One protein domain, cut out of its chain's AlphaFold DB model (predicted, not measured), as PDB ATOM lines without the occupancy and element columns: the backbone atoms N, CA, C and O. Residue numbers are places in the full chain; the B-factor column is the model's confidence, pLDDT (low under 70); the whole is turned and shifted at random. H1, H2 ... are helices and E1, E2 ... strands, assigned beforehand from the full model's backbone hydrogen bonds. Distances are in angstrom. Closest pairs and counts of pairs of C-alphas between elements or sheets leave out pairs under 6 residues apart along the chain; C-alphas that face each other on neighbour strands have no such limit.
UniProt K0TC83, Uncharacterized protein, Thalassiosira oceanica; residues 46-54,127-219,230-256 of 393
ATOM      1  N   ILE A  46      36.602 -36.974  15.717       42.84
ATOM      2  CA  ILE A  46      35.159 -37.046  15.485       42.84
ATOM      3  C   ILE A  46      34.866 -38.479  15.044       42.84
ATOM      4  O   ILE A  46      35.331 -38.899  13.986       42.84
ATOM      5  N   SER A  47      34.166 -39.246  15.874       31.80
ATOM      6  CA  SER A  47      33.810 -40.636  15.570       31.80
ATOM      7  C   SER A  47      32.537 -40.736  14.733       31.80
ATOM      8  O   SER A  47      32.374 -41.696  13.984       31.80
ATOM      9  N   SER A  48      31.659 -39.736  14.819       36.19
ATOM     10  CA  SER A  48      30.500 -39.566  13.945       36.19
ATOM     11  C   SER A  48      29.925 -38.153  14.052       36.19
ATOM     12  O   SER A  48      30.120 -37.448  15.047       36.19
ATOM     13  N   LEU A  49      29.204 -37.744  13.012       33.31
ATOM     14  CA  LEU A  49      28.419 -36.518  12.966       33.31
ATOM     15  C   LEU A  49      26.980 -36.910  12.632       33.31
ATOM     16  O   LEU A  49      26.740 -37.679  11.704       33.31
ATOM     17  N   THR A  50      26.021 -36.415  13.402       34.69
ATOM     18  CA  THR A  50      24.598 -36.622  13.133       34.69
ATOM     19  C   THR A  50      23.901 -35.278  13.187       34.69
ATOM     20  O   THR A  50      24.011 -34.548  14.171       34.69
ATOM     21  N   PHE A  51      23.185 -34.939  12.123       35.66
ATOM     22  CA  PHE A  51      22.329 -33.762  12.112       35.66
ATOM     23  C   PHE A  51      21.155 -34.029  13.023       35.66
ATOM     24  O   PHE A  51      20.438 -35.011  12.818       35.66
ATOM     25  N   ARG A  52      20.951 -33.152  14.003       37.28
ATOM     26  CA  ARG A  52      19.659 -33.084  14.653       37.28
ATOM     27  C   ARG A  52      18.881 -31.918  14.088       37.28
ATOM     28  O   ARG A  52      19.009 -30.793  14.553       37.28
ATOM     29  N   SER A  53      18.041 -32.208  13.100       33.25
ATOM     30  CA  SER A  53      16.904 -31.342  12.771       33.25
ATOM     31  C   SER A  53      15.852 -31.330  13.897       33.25
ATOM     32  O   SER A  53      14.912 -30.549  13.858       33.25
ATOM     33  N   ASP A  54      16.015 -32.196  14.898       34.59
ATOM     34  CA  ASP A  54      15.110 -32.513  15.999       34.59
ATOM     35  C   ASP A  54      15.547 -31.899  17.344       34.59
ATOM     36  O   ASP A  54      15.485 -32.537  18.400       34.59
ATOM     37  N   GLY A 127      11.383 -26.170  -2.694       86.25
ATOM     38  CA  GLY A 127      10.104 -26.872  -2.868       86.25
ATOM     39  C   GLY A 127      10.192 -28.216  -3.607       86.25
ATOM     40  O   GLY A 127       9.155 -28.841  -3.827       86.25
ATOM     41  N   GLN A 128      11.396 -28.675  -3.966       88.19
ATOM     42  CA  GLN A 128      11.654 -29.994  -4.563       88.19
ATOM     43  C   GLN A 128      12.261 -30.990  -3.557       88.19
ATOM     44  O   GLN A 128      12.327 -32.195  -3.816       88.19
ATOM     45  N   ASP A 129      12.718 -30.511  -2.397       84.12
ATOM     46  CA  ASP A 129      13.315 -31.346  -1.360       84.12
ATOM     47  C   ASP A 129      12.273 -31.782  -0.330       84.12
ATOM     48  O   ASP A 129      11.732 -30.993   0.442       84.12
ATOM     49  N   LYS A 130      12.020 -33.091  -0.254       83.50
ATOM     50  CA  LYS A 130      11.151 -33.637   0.789       83.50
ATOM     51  C   LYS A 130      11.826 -33.521   2.155       83.50
ATOM     52  O   LYS A 130      12.843 -34.176   2.414       83.50
ATOM     53  N   GLY A 131      11.196 -32.800   3.071       79.88
ATOM     54  CA  GLY A 131      11.725 -32.660   4.419       79.88
ATOM     55  C   GLY A 131      10.862 -31.817   5.343       79.88
ATOM     56  O   GLY A 131       9.890 -31.186   4.932       79.88
ATOM     57  N   VAL A 132      11.226 -31.865   6.622       80.25
ATOM     58  CA  VAL A 132      10.677 -31.005   7.666       80.25
ATOM     59  C   VAL A 132      11.836 -30.272   8.317       80.25
ATOM     60  O   VAL A 132      12.801 -30.888   8.774       80.25
ATOM     61  N   HIS A 133      11.729 -28.954   8.330       83.69
ATOM     62  CA  HIS A 133      12.773 -28.015   8.695       83.69
ATOM     63  C   HIS A 133      12.200 -26.949   9.631       83.69
ATOM     64  O   HIS A 133      10.984 -26.800   9.751       83.69
ATOM     65  N   VAL A 134      13.078 -26.196  10.289       82.62
ATOM     66  CA  VAL A 134      12.720 -25.057  11.144       82.62
ATOM     67  C   VAL A 134      13.323 -23.793  10.536       82.62
ATOM     68  O   VAL A 134      14.505 -23.805  10.172       82.62
ATOM     69  N   CYS A 135      12.532 -22.721  10.446       84.50
ATOM     70  CA  CYS A 135      12.942 -21.383  10.003       84.50
ATOM     71  C   CYS A 135      13.770 -20.669  11.084       84.50
ATOM     72  O   CYS A 135      13.391 -19.608  11.568       84.50
ATOM     73  N   ALA A 136      14.867 -21.288  11.506       83.38
ATOM     74  CA  ALA A 136      15.834 -20.703  12.425       83.38
ATOM     75  C   ALA A 136      17.102 -20.323  11.660       83.38
ATOM     76  O   ALA A 136      17.454 -21.001  10.694       83.38
ATOM     77  N   ASP A 137      17.813 -19.297  12.120       83.62
ATOM     78  CA  ASP A 137      19.082 -18.861  11.521       83.62
ATOM     79  C   ASP A 137      20.249 -19.803  11.845       83.62
ATOM     80  O   ASP A 137      21.289 -19.776  11.185       83.62
ATOM     81  N   GLU A 138      20.070 -20.677  12.833       82.88
ATOM     82  CA  GLU A 138      21.073 -21.622  13.306       82.88
ATOM     83  C   GLU A 138      20.621 -23.073  13.108       82.88
ATOM     84  O   GLU A 138      19.434 -23.395  13.014       82.88
ATOM     85  N   VAL A 139      21.597 -23.976  13.041       79.38
ATOM     86  CA  VAL A 139      21.397 -25.427  13.032       79.38
ATOM     87  C   VAL A 139      22.290 -26.074  14.072       79.38
ATOM     88  O   VAL A 139      23.392 -25.603  14.362       79.38
ATOM     89  N   VAL A 140      21.826 -27.199  14.615       75.19
ATOM     90  CA  VAL A 140      22.572 -27.938  15.632       75.19
ATOM     91  C   VAL A 140      23.012 -29.294  15.112       75.19
ATOM     92  O   VAL A 140      22.217 -30.150  14.723       75.19
ATOM     93  N   LEU A 141      24.325 -29.497  15.143       73.25
ATOM     94  CA  LEU A 141      24.967 -30.747  14.782       73.25
ATOM     95  C   LEU A 141      25.371 -31.490  16.044       73.25
ATOM     96  O   LEU A 141      26.027 -30.932  16.917       73.25
ATOM     97  N   LEU A 142      25.035 -32.772  16.139       69.06
ATOM     98  CA  LEU A 142      25.620 -33.624  17.163       69.06
ATOM     99  C   LEU A 142      26.953 -34.165  16.662       69.06
ATOM    100  O   LEU A 142      27.008 -34.935  15.702       69.06
ATOM    101  N   MET A 143      28.024 -33.789  17.349       70.38
ATOM    102  CA  MET A 143      29.374 -34.270  17.085       70.38
ATOM    103  C   MET A 143      29.776 -35.261  18.170       70.38
ATOM    104  O   MET A 143      29.812 -34.921  19.352       70.38
ATOM    105  N   ALA A 144      30.079 -36.496  17.781       71.62
ATOM    106  CA  ALA A 144      30.663 -37.475  18.683       71.62
ATOM    107  C   ALA A 144      32.180 -37.281  18.710       71.62
ATOM    108  O   ALA A 144      32.843 -37.464  17.692       71.62
ATOM    109  N   VAL A 145      32.730 -36.905  19.861       71.00
ATOM    110  CA  VAL A 145      34.166 -36.700  20.060       71.00
ATOM    111  C   VAL A 145      34.695 -37.741  21.034       71.00
ATOM    112  O   VAL A 145      34.213 -37.846  22.161       71.00
ATOM    113  N   ALA A 146      35.708 -38.492  20.605       74.25
ATOM    114  CA  ALA A 146      36.452 -39.415  21.453       74.25
ATOM    115  C   ALA A 146      37.766 -38.764  21.905       74.25
ATOM    116  O   ALA A 146      38.637 -38.474  21.074       74.25
ATOM    117  N   ASN A 147      37.918 -38.526  23.213       77.50
ATOM    118  CA  ASN A 147      39.183 -38.086  23.793       77.50
ATOM    119  C   ASN A 147      40.044 -39.297  24.179       77.50
ATOM    120  O   ASN A 147      40.043 -39.748  25.320       77.50
ATOM    121  N   GLU A 148      40.809 -39.806  23.219       72.56
ATOM    122  CA  GLU A 148      41.779 -40.892  23.432       72.56
ATOM    123  C   GLU A 148      43.119 -40.395  24.014       72.56
ATOM    124  O   GLU A 148      44.066 -41.170  24.152       72.56
ATOM    125  N   THR A 149      43.243 -39.097  24.318       69.19
ATOM    126  CA  THR A 149      44.470 -38.543  24.904       69.19
ATOM    127  C   THR A 149      44.531 -38.831  26.402       69.19
ATOM    128  O   THR A 149      43.500 -39.028  27.035       69.19
ATOM    129  N   SER A 150      45.736 -38.812  26.978       73.75
ATOM    130  CA  SER A 150      45.972 -38.995  28.419       73.75
ATOM    131  C   SER A 150      45.690 -37.741  29.257       73.75
ATOM    132  O   SER A 150      46.055 -37.690  30.429       73.75
ATOM    133  N   SER A 151      45.110 -36.701  28.656       79.50
ATOM    134  CA  SER A 151      44.853 -35.407  29.287       79.50
ATOM    135  C   SER A 151      43.419 -34.963  29.041       79.50
ATOM    136  O   SER A 151      42.817 -35.269  28.011       79.50
ATOM    137  N   THR A 152      42.874 -34.192  29.973       84.56
ATOM    138  CA  THR A 152      41.642 -33.447  29.717       84.56
ATOM    139  C   THR A 152      41.882 -32.441  28.598       84.56
ATOM    140  O   THR A 152      42.923 -31.784  28.563       84.56
ATOM    141  N   ILE A 153      40.919 -32.323  27.689       83.50
ATOM    142  CA  ILE A 153      40.942 -31.340  26.607       83.50
ATOM    143  C   ILE A 153      39.783 -30.362  26.752       83.50
ATOM    144  O   ILE A 153      38.709 -30.715  27.241       83.50
ATOM    145  N   VAL A 154      39.988 -29.140  26.281       87.00
ATOM    146  CA  VAL A 154      38.950 -28.128  26.116       87.00
ATOM    147  C   VAL A 154      38.714 -27.948  24.625       87.00
ATOM    148  O   VAL A 154      39.653 -27.689  23.875       87.00
ATOM    149  N   LEU A 155      37.469 -28.118  24.193       85.88
ATOM    150  CA  LEU A 155      37.026 -27.861  22.828       85.88
ATOM    151  C   LEU A 155      36.407 -26.472  22.729       85.88
ATOM    152  O   LEU A 155      35.649 -26.075  23.609       85.88
ATOM    153  N   SER A 156      36.683 -25.781  21.630       87.06
ATOM    154  CA  SER A 156      36.104 -24.488  21.259       87.06
ATOM    155  C   SER A 156      35.856 -24.436  19.749       87.06
ATOM    156  O   SER A 156      36.422 -25.227  18.990       87.06
ATOM    157  N   ASN A 157      35.006 -23.520  19.294       84.31
ATOM    158  CA  ASN A 157      34.739 -23.278  17.879       84.31
ATOM    159  C   ASN A 157      34.860 -21.776  17.621       84.31
ATOM    160  O   ASN A 157      34.361 -20.964  18.388       84.31
ATOM    161  N   ARG A 158      35.576 -21.399  16.559       80.62
ATOM    162  CA  ARG A 158      35.799 -19.986  16.216       80.62
ATOM    163  C   ARG A 158      34.630 -19.361  15.460       80.62
ATOM    164  O   ARG A 158      34.516 -18.145  15.445       80.62
ATOM    165  N   LYS A 159      33.830 -20.183  14.782       77.25
ATOM    166  CA  LYS A 159      32.730 -19.773  13.897       77.25
ATOM    167  C   LYS A 159      31.356 -20.200  14.434       77.25
ATOM    168  O   LYS A 159      30.371 -20.143  13.709       77.25
ATOM    169  N   GLY A 160      31.296 -20.675  15.674       73.00
ATOM    170  CA  GLY A 160      30.083 -21.202  16.285       73.00
ATOM    171  C   GLY A 160      30.296 -21.511  17.757       73.00
ATOM    172  O   GLY A 160      31.322 -21.150  18.336       73.00
ATOM    173  N   LEU A 161      29.336 -22.206  18.355       77.25
ATOM    174  CA  LEU A 161      29.314 -22.490  19.788       77.25
ATOM    175  C   LEU A 161      29.411 -24.004  20.014       77.25
ATOM    176  O   LEU A 161      28.906 -24.809  19.227       77.25
ATOM    177  N   VAL A 162      30.134 -24.398  21.061       71.44
ATOM    178  CA  VAL A 162      30.446 -25.794  21.383       71.44
ATOM    179  C   VAL A 162      29.743 -26.154  22.677       71.44
ATOM    180  O   VAL A 162      30.165 -25.735  23.750       71.44
ATOM    181  N   GLY A 163      28.708 -26.983  22.579       58.12
ATOM    182  CA  GLY A 163      27.863 -27.365  23.702       58.12
ATOM    183  C   GLY A 163      26.686 -26.412  23.920       58.12
ATOM    184  O   GLY A 163      26.614 -25.321  23.357       58.12
ATOM    185  N   GLY A 164      25.760 -26.837  24.778       53.38
ATOM    186  CA  GLY A 164      24.544 -26.086  25.083       53.38
ATOM    187  C   GLY A 164      23.386 -26.337  24.109       53.38
ATOM    188  O   GLY A 164      23.480 -27.137  23.180       53.38
ATOM    189  N   PHE A 165      22.264 -25.676  24.374       54.66
ATOM    190  CA  PHE A 165      21.054 -25.714  23.549       54.66
ATOM    191  C   PHE A 165      20.776 -24.313  22.993       54.66
ATOM    192  O   PHE A 165      21.335 -23.334  23.487       54.66
ATOM    193  N   GLU A 166      19.901 -24.219  21.992       47.56
ATOM    194  CA  GLU A 166      19.348 -22.945  21.517       47.56
ATOM    195  C   GLU A 166      18.815 -22.143  22.728       47.56
ATOM    196  O   GLU A 166      17.983 -22.638  23.488       47.56
ATOM    197  N   GLY A 167      19.395 -20.964  22.991       48.44
ATOM    198  CA  GLY A 167      19.093 -20.115  24.160       48.44
ATOM    199  C   GLY A 167      20.036 -20.236  25.372       48.44
ATOM    200  O   GLY A 167      20.019 -19.373  26.246       48.44
ATOM    201  N   SER A 168      20.899 -21.255  25.432       56.00
ATOM    202  CA  SER A 168      21.983 -21.360  26.426       56.00
ATOM    203  C   SER A 168      23.216 -22.023  25.800       56.00
ATOM    204  O   SER A 168      23.575 -23.156  26.148       56.00
ATOM    205  N   PRO A 169      23.833 -21.371  24.800       66.56
ATOM    206  CA  PRO A 169      24.975 -21.942  24.115       66.56
ATOM    207  C   PRO A 169      26.232 -21.848  24.980       66.56
ATOM    208  O   PRO A 169      26.436 -20.889  25.727       66.56
ATOM    209  N   MET A 170      27.103 -22.845  24.859       73.50
ATOM    210  CA  MET A 170      28.386 -22.855  25.554       73.50
ATOM    211  C   MET A 170      29.505 -22.518  24.561       73.50
ATOM    212  O   MET A 170      29.526 -23.042  23.449       73.50
ATOM    213  N   PRO A 171      30.461 -21.643  24.916       81.94
ATOM    214  CA  PRO A 171      31.592 -21.352  24.035       81.94
ATOM    215  C   PRO A 171      32.620 -22.493  24.025       81.94
ATOM    216  O   PRO A 171      33.382 -22.640  23.068       81.94
ATOM    217  N   THR A 172      32.651 -23.302  25.090       85.12
ATOM    218  CA  THR A 172      33.629 -24.377  25.270       85.12
ATOM    219  C   THR A 172      33.048 -25.591  25.982       85.12
ATOM    220  O   THR A 172      32.247 -25.437  26.903       85.12
ATOM    221  N   VAL A 173      33.557 -26.786  25.660       81.06
ATOM    222  CA  VAL A 173      33.282 -28.031  26.403       81.06
ATOM    223  C   VAL A 173      34.584 -28.672  26.860       81.06
ATOM    224  O   VAL A 173      35.500 -28.881  26.066       81.06
ATOM    225  N   ARG A 174      34.647 -29.036  28.140       85.56
ATOM    226  CA  ARG A 174      35.759 -29.778  28.739       85.56
ATOM    227  C   ARG A 174      35.476 -31.282  28.686       85.56
ATOM    228  O   ARG A 174      34.422 -31.723  29.136       85.56
ATOM    229  N   ILE A 175      36.412 -32.068  28.156       80.19
ATOM    230  CA  ILE A 175      36.289 -33.524  28.001       80.19
ATOM    231  C   ILE A 175      37.478 -34.202  28.672       80.19
ATOM    232  O   ILE A 175      38.623 -34.047  28.242       80.19
ATOM    233  N   SER A 176      37.208 -34.979  29.717       83.00
ATOM    234  CA  SER A 176      38.234 -35.728  30.443       83.00
ATOM    235  C   SER A 176      38.911 -36.790  29.569       83.00
ATOM    236  O   SER A 176      38.341 -37.277  28.591       83.00
ATOM    237  N   SER A 177      40.143 -37.144  29.931       80.25
ATOM    238  CA  SER A 177      40.902 -38.246  29.318       80.25
ATOM    239  C   SER A 177      40.084 -39.542  29.290       80.25
ATOM    240  O   SER A 177      39.492 -39.920  30.299       80.25
ATOM    241  N   GLY A 178      40.071 -40.240  28.153       73.00
ATOM    242  CA  GLY A 178      39.378 -41.523  27.978       73.00
ATOM    243  C   GLY A 178      37.857 -41.428  27.807       73.00
ATOM    244  O   GLY A 178      37.203 -42.457  27.646       73.00
ATOM    245  N   VAL A 179      37.277 -40.224  27.819       74.69
ATOM    246  CA  VAL A 179      35.830 -40.026  27.651       74.69
ATOM    247  C   VAL A 179      35.483 -39.831  26.177       74.69
ATOM    248  O   VAL A 179      36.108 -39.045  25.463       74.69
ATOM    249  N   SER A 180      34.435 -40.523  25.731       73.75
ATOM    250  CA  SER A 180      33.755 -40.240  24.466       73.75
ATOM    251  C   SER A 180      32.413 -39.580  24.750       73.75
ATOM    252  O   SER A 180      31.639 -40.078  25.563       73.75
ATOM    253  N   VAL A 181      32.130 -38.463  24.087       68.62
ATOM    254  CA  VAL A 181      30.930 -37.657  24.328       68.62
ATOM    255  C   VAL A 181      30.276 -37.263  23.011       68.62
ATOM    256  O   VAL A 181      30.954 -37.087  22.002       68.62
ATOM    257  N   LYS A 182      28.952 -37.111  23.016       73.44
ATOM    258  CA  LYS A 182      28.207 -36.460  21.934       73.44
ATOM    259  C   LYS A 182      27.861 -35.048  22.377       73.44
ATOM    260  O   LYS A 182      27.128 -34.887  23.348       73.44
ATOM    261  N   ILE A 183      28.395 -34.052  21.684       75.06
ATOM    262  CA  ILE A 183      28.171 -32.639  21.993       75.06
ATOM    263  C   ILE A 183      27.313 -31.988  20.905       75.06
ATOM    264  O   ILE A 183      27.547 -32.247  19.722       75.06
ATOM    265  N   PRO A 184      26.324 -31.159  21.271       72.31
ATOM    266  CA  PRO A 184      25.662 -30.278  20.321       72.31
ATOM    267  C   PRO A 184      26.613 -29.145  19.932       72.31
ATOM    268  O   PRO A 184      27.205 -28.498  20.790       72.31
ATOM    269  N   VAL A 185      26.777 -28.917  18.637       73.94
ATOM    270  CA  VAL A 185      27.529 -27.800  18.070       73.94
ATOM    271  C   VAL A 185      26.541 -26.952  17.296       73.94
ATOM    272  O   VAL A 185      25.913 -27.438  16.355       73.94
ATOM    273  N   VAL A 186      26.381 -25.711  17.739       79.81
ATOM    274  CA  VAL A 186      25.466 -24.741  17.138       79.81
ATOM    275  C   VAL A 186      26.260 -23.926  16.129       79.81
ATOM    276  O   VAL A 186      27.298 -23.353  16.476       79.81
ATOM    277  N   ILE A 187      25.803 -23.911  14.880       82.25
ATOM    278  CA  ILE A 187      26.398 -23.097  13.821       82.25
ATOM    279  C   ILE A 187      25.311 -22.287  13.112       82.25
ATOM    280  O   ILE A 187      24.192 -22.783  12.958       82.25
ATOM    281  N   PRO A 188      25.636 -21.086  12.613       87.19
ATOM    282  CA  PRO A 188      24.746 -20.380  11.705       87.19
ATOM    283  C   PRO A 188      24.561 -21.191  10.420       87.19
ATOM    284  O   PRO A 188      25.508 -21.816   9.919       87.19
ATOM    285  N   ARG A 189      23.350 -21.148   9.862       88.75
ATOM    286  CA  ARG A 189      23.035 -21.730   8.556       88.75
ATOM    287  C   ARG A 189      23.893 -21.119   7.459       88.75
ATOM    288  O   ARG A 189      24.228 -19.935   7.498       88.75
ATOM    289  N   ILE A 190      24.264 -21.948   6.491       90.81
ATOM    290  CA  ILE A 190      25.152 -21.568   5.391       90.81
ATOM    291  C   ILE A 190      24.381 -20.715   4.382       90.81
ATOM    292  O   ILE A 190      23.263 -21.053   3.986       90.81
ATOM    293  N   ASP A 191      24.976 -19.597   3.990       91.25
ATOM    294  CA  ASP A 191      24.461 -18.758   2.917       91.25
ATOM    295  C   ASP A 191      24.482 -19.526   1.592       91.25
ATOM    296  O   ASP A 191      25.314 -20.403   1.377       91.25
ATOM    297  N   ARG A 192      23.508 -19.261   0.723       89.25
ATOM    298  CA  ARG A 192      23.429 -19.926  -0.590       89.25
ATOM    299  C   ARG A 192      24.386 -19.286  -1.598       89.25
ATOM    300  O   ARG A 192      24.808 -19.956  -2.540       89.25
ATOM    301  N   PHE A 193      24.714 -18.018  -1.366       90.00
ATOM    302  CA  PHE A 193      25.675 -17.239  -2.126       90.00
ATOM    303  C   PHE A 193      26.791 -16.752  -1.208       90.00
ATOM    304  O   PHE A 193      26.546 -16.452  -0.038       90.00
ATOM    305  N   ASP A 194      28.007 -16.703  -1.737       87.94
ATOM    306  CA  ASP A 194      29.136 -16.058  -1.077       87.94
ATOM    307  C   ASP A 194      29.096 -14.528  -1.245       87.94
ATOM    308  O   ASP A 194      28.211 -13.969  -1.897       87.94
ATOM    309  N   ASP A 195      30.076 -13.842  -0.651       87.19
ATOM    310  CA  ASP A 195      30.198 -12.380  -0.707       87.19
ATOM    311  C   ASP A 195      30.426 -11.844  -2.141       87.19
ATOM    312  O   ASP A 195      30.255 -10.651  -2.392       87.19
ATOM    313  N   GLU A 196      30.804 -12.711  -3.090       89.44
ATOM    314  CA  GLU A 196      30.984 -12.393  -4.513       89.44
ATOM    315  C   GLU A 196      29.715 -12.662  -5.343       89.44
ATOM    316  O   GLU A 196      29.701 -12.403  -6.549       89.44
ATOM    317  N   GLY A 197      28.650 -13.182  -4.723       84.25
ATOM    318  CA  GLY A 197      27.401 -13.552  -5.389       84.25
ATOM    319  C   GLY A 197      27.452 -14.896  -6.123       84.25
ATOM    320  O   GLY A 197      26.542 -15.200  -6.896       84.25
ATOM    321  N   LYS A 198      28.485 -15.718  -5.908       88.44
ATOM    322  CA  LYS A 198      28.589 -17.072  -6.476       88.44
ATOM    323  C   LYS A 198      27.973 -18.101  -5.541       88.44
ATOM    324  O   LYS A 198      27.887 -17.895  -4.334       88.44
ATOM    325  N   VAL A 199      27.565 -19.240  -6.101       88.00
ATOM    326  CA  VAL A 199      27.023 -20.357  -5.314       88.00
ATOM    327  C   VAL A 199      28.075 -20.840  -4.317       88.00
ATOM    328  O   VAL A 199      29.195 -21.184  -4.693       88.00
ATOM    329  N   THR A 200      27.713 -20.874  -3.039       89.62
ATOM    330  CA  THR A 200      28.635 -21.242  -1.962       89.62
ATOM    331  C   THR A 200      29.052 -22.718  -2.043       89.62
ATOM    332  O   THR A 200      28.198 -23.595  -2.172       89.62
ATOM    333  N   ASP A 201      30.347 -23.030  -1.858       89.88
ATOM    334  CA  ASP A 201      30.797 -24.411  -1.589       89.88
ATOM    335  C   ASP A 201      30.355 -24.818  -0.174       89.88
ATOM    336  O   ASP A 201      31.026 -24.570   0.834       89.88
ATOM    337  N   ILE A 202      29.192 -25.463  -0.109       86.69
ATOM    338  CA  ILE A 202      28.538 -25.897   1.128       86.69
ATOM    339  C   ILE A 202      29.428 -26.842   1.932       86.69
ATOM    340  O   ILE A 202      29.446 -26.777   3.165       86.69
ATOM    341  N   ALA A 203      30.186 -27.712   1.263       84.12
ATOM    342  CA  ALA A 203      31.068 -28.648   1.940       84.12
ATOM    343  C   ALA A 203      32.228 -27.905   2.613       84.12
ATOM    344  O   ALA A 203      32.537 -28.158   3.783       84.12
ATOM    345  N   ALA A 204      32.853 -26.965   1.900       89.06
ATOM    346  CA  ALA A 204      33.917 -26.137   2.454       89.06
ATOM    347  C   ALA A 204      33.417 -25.286   3.629       89.06
ATOM    348  O   ALA A 204      34.054 -25.274   4.690       89.06
ATOM    349  N   GLU A 205      32.258 -24.640   3.484       90.12
ATOM    350  CA  GLU A 205      31.674 -23.816   4.542       90.12
ATOM    351  C   GLU A 205      31.302 -24.638   5.773       90.12
ATOM    352  O   GLU A 205      31.652 -24.268   6.897       90.12
ATOM    353  N   LEU A 206      30.691 -25.809   5.596       84.06
ATOM    354  CA  LEU A 206      30.340 -26.658   6.726       84.06
ATOM    355  C   LEU A 206      31.583 -27.187   7.452       84.06
ATOM    356  O   LEU A 206      31.621 -27.172   8.682       84.06
ATOM    357  N   VAL A 207      32.632 -27.602   6.730       83.50
ATOM    358  CA  VAL A 207      33.919 -27.994   7.340       83.50
ATOM    359  C   VAL A 207      34.528 -26.829   8.120       83.50
ATOM    360  O   VAL A 207      35.075 -27.026   9.206       83.50
ATOM    361  N   SER A 208      34.430 -25.615   7.579       87.94
ATOM    362  CA  SER A 208      34.929 -24.392   8.205       87.94
ATOM    363  C   SER A 208      34.174 -24.067   9.498       87.94
ATOM    364  O   SER A 208      34.805 -23.826  10.529       87.94
ATOM    365  N   ARG A 209      32.836 -24.116   9.468       85.44
ATOM    366  CA  ARG A 209      31.946 -23.781  10.594       85.44
ATOM    367  C   ARG A 209      31.903 -24.856  11.682       85.44
ATOM    368  O   ARG A 209      31.661 -24.532  12.837       85.44
ATOM    369  N   THR A 210      32.178 -26.118  11.350       79.38
ATOM    370  CA  THR A 210      32.212 -27.242  12.312       79.38
ATOM    371  C   THR A 210      33.614 -27.562  12.841       79.38
ATOM    372  O   THR A 210      33.781 -28.475  13.651       79.38
ATOM    373  N   ALA A 211      34.644 -26.830  12.403       82.50
ATOM    374  CA  ALA A 211      36.014 -27.047  12.846       82.50
ATOM    375  C   ALA A 211      36.180 -26.716  14.338       82.50
ATOM    376  O   ALA A 211      36.098 -25.557  14.746       82.50
ATOM    377  N   LEU A 212      36.513 -27.726  15.143       82.00
ATOM    378  CA  LEU A 212      36.768 -27.560  16.571       82.00
ATOM    379  C   LEU A 212      38.259 -27.330  16.818       82.00
ATOM    380  O   LEU A 212      39.105 -28.083  16.333       82.00
ATOM    381  N   GLN A 213      38.596 -26.305  17.590       86.88
ATOM    382  CA  GLN A 213      39.919 -26.145  18.180       86.88
ATOM    383  C   GLN A 213      39.939 -26.888  19.515       86.88
ATOM    384  O   GLN A 213      39.004 -26.774  20.304       86.88
ATOM    385  N   TRP A 214      40.995 -27.659  19.758       87.38
ATOM    386  CA  TRP A 214      41.186 -28.342  21.029       87.38
ATOM    387  C   TRP A 214      42.491 -27.909  21.677       87.38
ATOM    388  O   TRP A 214      43.487 -27.687  20.983       87.38
ATOM    389  N   GLU A 215      42.477 -27.822  23.000       87.19
ATOM    390  CA  GLU A 215      43.637 -27.488  23.821       87.19
ATOM    391  C   GLU A 215      43.707 -28.461  25.000       87.19
ATOM    392  O   GLU A 215      42.685 -28.742  25.624       87.19
ATOM    393  N   SER A 216      44.880 -29.023  25.293       84.06
ATOM    394  CA  SER A 216      45.067 -29.852  26.485       84.06
ATOM    395  C   SER A 216      45.156 -28.976  27.725       84.06
ATOM    396  O   SER A 216      45.788 -27.915  27.710       84.06
ATOM    397  N   GLU A 217      44.599 -29.454  28.831       79.50
ATOM    398  CA  GLU A 217      44.926 -28.876  30.126       79.50
ATOM    399  C   GLU A 217      46.420 -29.032  30.402       79.50
ATOM    400  O   GLU A 217      47.040 -30.044  30.069       79.50
ATOM    401  N   ALA A 218      47.001 -27.986  30.982       67.88
ATOM    402  CA  ALA A 218      48.382 -28.001  31.406       67.88
ATOM    403  C   ALA A 218      48.543 -28.981  32.571       67.88
ATOM    404  O   ALA A 218      48.019 -28.738  33.657       67.88
ATOM    405  N   VAL A 219      49.269 -30.070  32.342       61.69
ATOM    406  CA  VAL A 219      49.693 -30.979  33.406       61.69
ATOM    407  C   VAL A 219      51.041 -30.471  33.911       61.69
ATOM    408  O   VAL A 219      51.939 -30.240  33.105       61.69
ATOM    409  N   ARG A 230      49.245 -28.457  24.654       81.50
ATOM    410  CA  ARG A 230      49.112 -28.973  23.286       81.50
ATOM    411  C   ARG A 230      47.830 -28.441  22.679       81.50
ATOM    412  O   ARG A 230      46.794 -28.442  23.332       81.50
ATOM    413  N   THR A 231      47.887 -28.040  21.418       85.19
ATOM    414  CA  THR A 231      46.722 -27.523  20.698       85.19
ATOM    415  C   THR A 231      46.580 -28.197  19.345       85.19
ATOM    416  O   THR A 231      47.577 -28.592  18.737       85.19
ATOM    417  N   GLY A 232      45.363 -28.269  18.820       82.88
ATOM    418  CA  GLY A 232      45.136 -28.719  17.455       82.88
ATOM    419  C   GLY A 232      43.743 -28.390  16.941       82.88
ATOM    420  O   GLY A 232      42.976 -27.660  17.568       82.88
ATOM    421  N   ARG A 233      43.418 -28.929  15.764       79.88
ATOM    422  CA  ARG A 233      42.109 -28.766  15.125       79.88
ATOM    423  C   ARG A 233      41.514 -30.120  14.771       79.88
ATOM    424  O   ARG A 233      42.216 -30.984  14.254       79.88
ATOM    425  N   VAL A 234      40.220 -30.267  15.017       73.69
ATOM    426  CA  VAL A 234      39.410 -31.411  14.606       73.69
ATOM    427  C   VAL A 234      38.438 -30.929  13.539       73.69
ATOM    428  O   VAL A 234      37.763 -29.918  13.721       73.69
ATOM    429  N   ARG A 235      38.412 -31.609  12.397       76.12
ATOM    430  CA  ARG A 235      37.599 -31.233  11.237       76.12
ATOM    431  C   ARG A 235      36.995 -32.474  10.610       76.12
ATOM    432  O   ARG A 235      37.605 -33.542  10.645       76.12
ATOM    433  N   ILE A 236      35.829 -32.301  10.005       71.75
ATOM    434  CA  ILE A 236      35.223 -33.314   9.145       71.75
ATOM    435  C   ILE A 236      36.060 -33.388   7.855       71.75
ATOM    436  O   ILE A 236      36.390 -32.339   7.295       71.75
ATOM    437  N   PRO A 237      36.448 -34.583   7.379       72.06
ATOM    438  CA  PRO A 237      37.103 -34.715   6.081       72.06
ATOM    439  C   PRO A 237      36.185 -34.220   4.958       72.06
ATOM    440  O   PRO A 237      35.064 -34.704   4.820       72.06
ATOM    441  N   SER A 238      36.667 -33.281   4.139       73.88
ATOM    442  CA  SER A 238      35.866 -32.646   3.081       73.88
ATOM    443  C   SER A 238      35.318 -33.645   2.066       73.88
ATOM    444  O   SER A 238      34.162 -33.543   1.677       73.88
ATOM    445  N   ARG A 239      36.120 -34.646   1.682       72.44
ATOM    446  CA  ARG A 239      35.704 -35.699   0.750       72.44
ATOM    447  C   ARG A 239      34.480 -36.466   1.253       72.44
ATOM    448  O   ARG A 239      33.510 -36.578   0.522       72.44
ATOM    449  N   CYS A 240      34.508 -36.924   2.506       70.50
ATOM    450  CA  CYS A 240      33.381 -37.649   3.098       70.50
ATOM    451  C   CYS A 240      32.121 -36.783   3.154       70.50
ATOM    452  O   CYS A 240      31.018 -37.287   2.996       70.50
ATOM    453  N   LEU A 241      32.275 -35.479   3.400       70.56
ATOM    454  CA  LEU A 241      31.130 -34.583   3.435       70.56
ATOM    455  C   LEU A 241      30.526 -34.355   2.045       70.56
ATOM    456  O   LEU A 241      29.308 -34.308   1.937       70.56
ATOM    457  N   ARG A 242      31.354 -34.229   1.004       77.25
ATOM    458  CA  ARG A 242      30.870 -34.122  -0.379       77.25
ATOM    459  C   ARG A 242      30.096 -35.369  -0.786       77.25
ATOM    460  O   ARG A 242      28.949 -35.239  -1.172       77.25
ATOM    461  N   GLU A 243      30.651 -36.552  -0.515       72.19
ATOM    462  CA  GLU A 243      29.961 -37.832  -0.742       72.19
ATOM    463  C   GLU A 243      28.574 -37.859  -0.052       72.19
ATOM    464  O   GLU A 243      27.582 -38.216  -0.675       72.19
ATOM    465  N   ILE A 244      28.465 -37.384   1.198       70.12
ATOM    466  CA  ILE A 244      27.180 -37.281   1.921       70.12
ATOM    467  C   ILE A 244      26.212 -36.280   1.270       70.12
ATOM    468  O   ILE A 244      25.010 -36.537   1.239       70.12
ATOM    469  N   ILE A 245      26.705 -35.123   0.816       73.56
ATOM    470  CA  ILE A 245      25.883 -34.097   0.156       73.56
ATOM    471  C   ILE A 245      25.328 -34.644  -1.163       73.56
ATOM    472  O   ILE A 245      24.134 -34.495  -1.423       73.56
ATOM    473  N   ASP A 246      26.169 -35.330  -1.935       72.19
ATOM    474  CA  ASP A 246      25.816 -35.898  -3.236       72.19
ATOM    475  C   ASP A 246      24.806 -37.053  -3.083       72.19
ATOM    476  O   ASP A 246      23.812 -37.126  -3.808       72.19
ATOM    477  N   GLU A 247      25.001 -37.930  -2.088       71.62
ATOM    478  CA  GLU A 247      24.082 -39.039  -1.781       71.62
ATOM    479  C   GLU A 247      22.731 -38.559  -1.225       71.62
ATOM    480  O   GLU A 247      21.687 -39.188  -1.439       71.62
ATOM    481  N   HIS A 248      22.725 -37.448  -0.489       72.81
ATOM    482  CA  HIS A 248      21.542 -36.927   0.181       72.81
ATOM    483  C   HIS A 248      21.186 -35.533  -0.324       72.81
ATOM    484  O   HIS A 248      21.394 -34.546   0.370       72.81
ATOM    485  N   LYS A 249      20.522 -35.448  -1.479       71.25
ATOM    486  CA  LYS A 249      20.176 -34.160  -2.111       71.25
ATOM    487  C   LYS A 249      19.446 -33.151  -1.199       71.25
ATOM    488  O   LYS A 249      19.711 -31.957  -1.268       71.25
ATOM    489  N   SER A 250      18.598 -33.613  -0.268       75.81
ATOM    490  CA  SER A 250      17.897 -32.742   0.701       75.81
ATOM    491  C   SER A 250      18.747 -32.295   1.896       75.81
ATOM    492  O   SER A 250      18.291 -31.523   2.741       75.81
ATOM    493  N   PHE A 251      19.979 -32.792   2.011       79.06
ATOM    494  CA  PHE A 251      20.917 -32.441   3.072       79.06
ATOM    495  C   PHE A 251      21.173 -30.947   3.109       79.06
ATOM    496  O   PHE A 251      21.155 -30.319   4.166       79.06
ATOM    497  N   ALA A 252      21.382 -30.379   1.934       79.56
ATOM    498  CA  ALA A 252      21.833 -29.022   1.807       79.56
ATOM    499  C   ALA A 252      20.711 -28.027   2.185       79.56
ATOM    500  O   ALA A 252      20.953 -27.062   2.910       79.56
ATOM    501  N   SER A 253      19.448 -28.364   1.901       81.31
ATOM    502  CA  SER A 253      18.265 -27.649   2.411       81.31
ATOM    503  C   SER A 253      18.110 -27.709   3.938       81.31
ATOM    504  O   SER A 253      17.517 -26.821   4.544       81.31
ATOM    505  N   ARG A 254      18.734 -28.678   4.625       80.88
ATOM    506  CA  ARG A 254      18.745 -28.718   6.100       80.88
ATOM    507  C   ARG A 254      19.752 -27.771   6.732       80.88
ATOM    508  O   ARG A 254      19.512 -27.375   7.867       80.88
ATOM    509  N   ILE A 255      20.846 -27.440   6.050       83.81
ATOM    510  CA  ILE A 255      21.982 -26.702   6.633       83.81
ATOM    511  C   ILE A 255      22.139 -25.287   6.089       83.81
ATOM    512  O   ILE A 255      22.733 -24.440   6.754       83.81
ATOM    513  N   CYS A 256      21.605 -25.020   4.902       89.69
ATOM    514  CA  CYS A 256      21.604 -23.692   4.314       89.69
ATOM    515  C   CYS A 256      20.441 -22.847   4.839       89.69
ATOM    516  O   CYS A 256      19.499 -23.375   5.440       89.69
TER     517      CYS A 256
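AT A GLANCE: This is residues 46 to 54, 127 to 219 and 230 to 256 of the 393 residues of an uncharacterized protein of Thalassiosira oceanica (UniProt K0TC83). Two strongly twisted antiparallel sheets sit one after the other along an elongated body: E5, E4, E7 and E8 toward one end, and the longer strands E1, E3 and E6 nearer the middle. The small helices H1, H2 and H3 gather toward the other end, with the short strand E2 farthest out there. The printed part has 129 residues with three named helices and eight named strands, in the order E1 E2 E3 E4 E5 E6 H1 E7 E8 H2 H3; its class is mixed, helices and strands. It is compact, with a radius of gyration of the C-alphas of 15.4 A, and spans 53 by 29 by 27 A.

HOW THE PARTS SIT: Begin with E1, residues 46 to 52, an edge strand antiparallel to E3, residues 138 to 146; there N 50 and O 142 are 2.9 A apart, within hydrogen-bond range. On E3's other side is E6, residues 180 to 188, also antiparallel, with N 143 and O 183 at 2.9 A. E2, residues 131 to 134, pairs with no named strand. In the second sheet, E4, residues 153 to 157, and E5, residues 172 to 175, form a hairpin, with N 155 and O 173 at 2.8 A. E7, residues 212 to 216, is E4's other antiparallel neighbour, with N 156 and O 213 at 2.9 A, and E8, residues 231 to 234, is the edge strand antiparallel to E7, with N 214 and O 232 at 3.0 A. Residues 206 to 209 of H1, residues 202 to 209, only graze the sheet E1 E3 E6. H2, residues 238 to 247, touches H1 at a steep tilt of 46 degrees, opposite ways; their closest C-alphas, of Ala 203 and Arg 242, are 5.9 A apart. H3, residues 251 to 255, only grazes the sheet E1 E3 E6, and only just touches H2, only at the corner, with 3 pairs of C-alphas within 8 A; the closest are those of Ile 245 and Phe 251, 6.0 A. In H1, H2 and H3 every O i to N i+4 pair is within hydrogen-bond range.

IN THESE COORDINATES: Find C-alpha 46 at (35.159, -37.046, 15.485), where E1 begins its 16.0 A. E2 measures 10.2 A, E3 24.9 A, E4 13.4 A, E5 9.9 A and E6 25.3 A. H1 begins at C-alpha 202, (28.538, -25.897, 1.128), and measures 10.3 A; E7 measures 13.1 A, E8 10.3 A and H2 14.3 A. H3, 6.8 A long, ends at C-alpha 255, (21.982, -26.702, 6.633).

THE WHOLE: The farthest C-alphas, of Gly 127 and Val 219, are 53.9 A apart. Residues 55 to 126 are cut out, leaving 20.3 A between C-alphas 54 and 127; residues 220 to 229 are also cut out, leaving 10.3 A between C-alphas 219 and 230. The links E4 to E5 and E6 to H1 are long. Mean pLDDT of the printed part is 75.6; residues under 70 include 46 to 54 and 163 to 169.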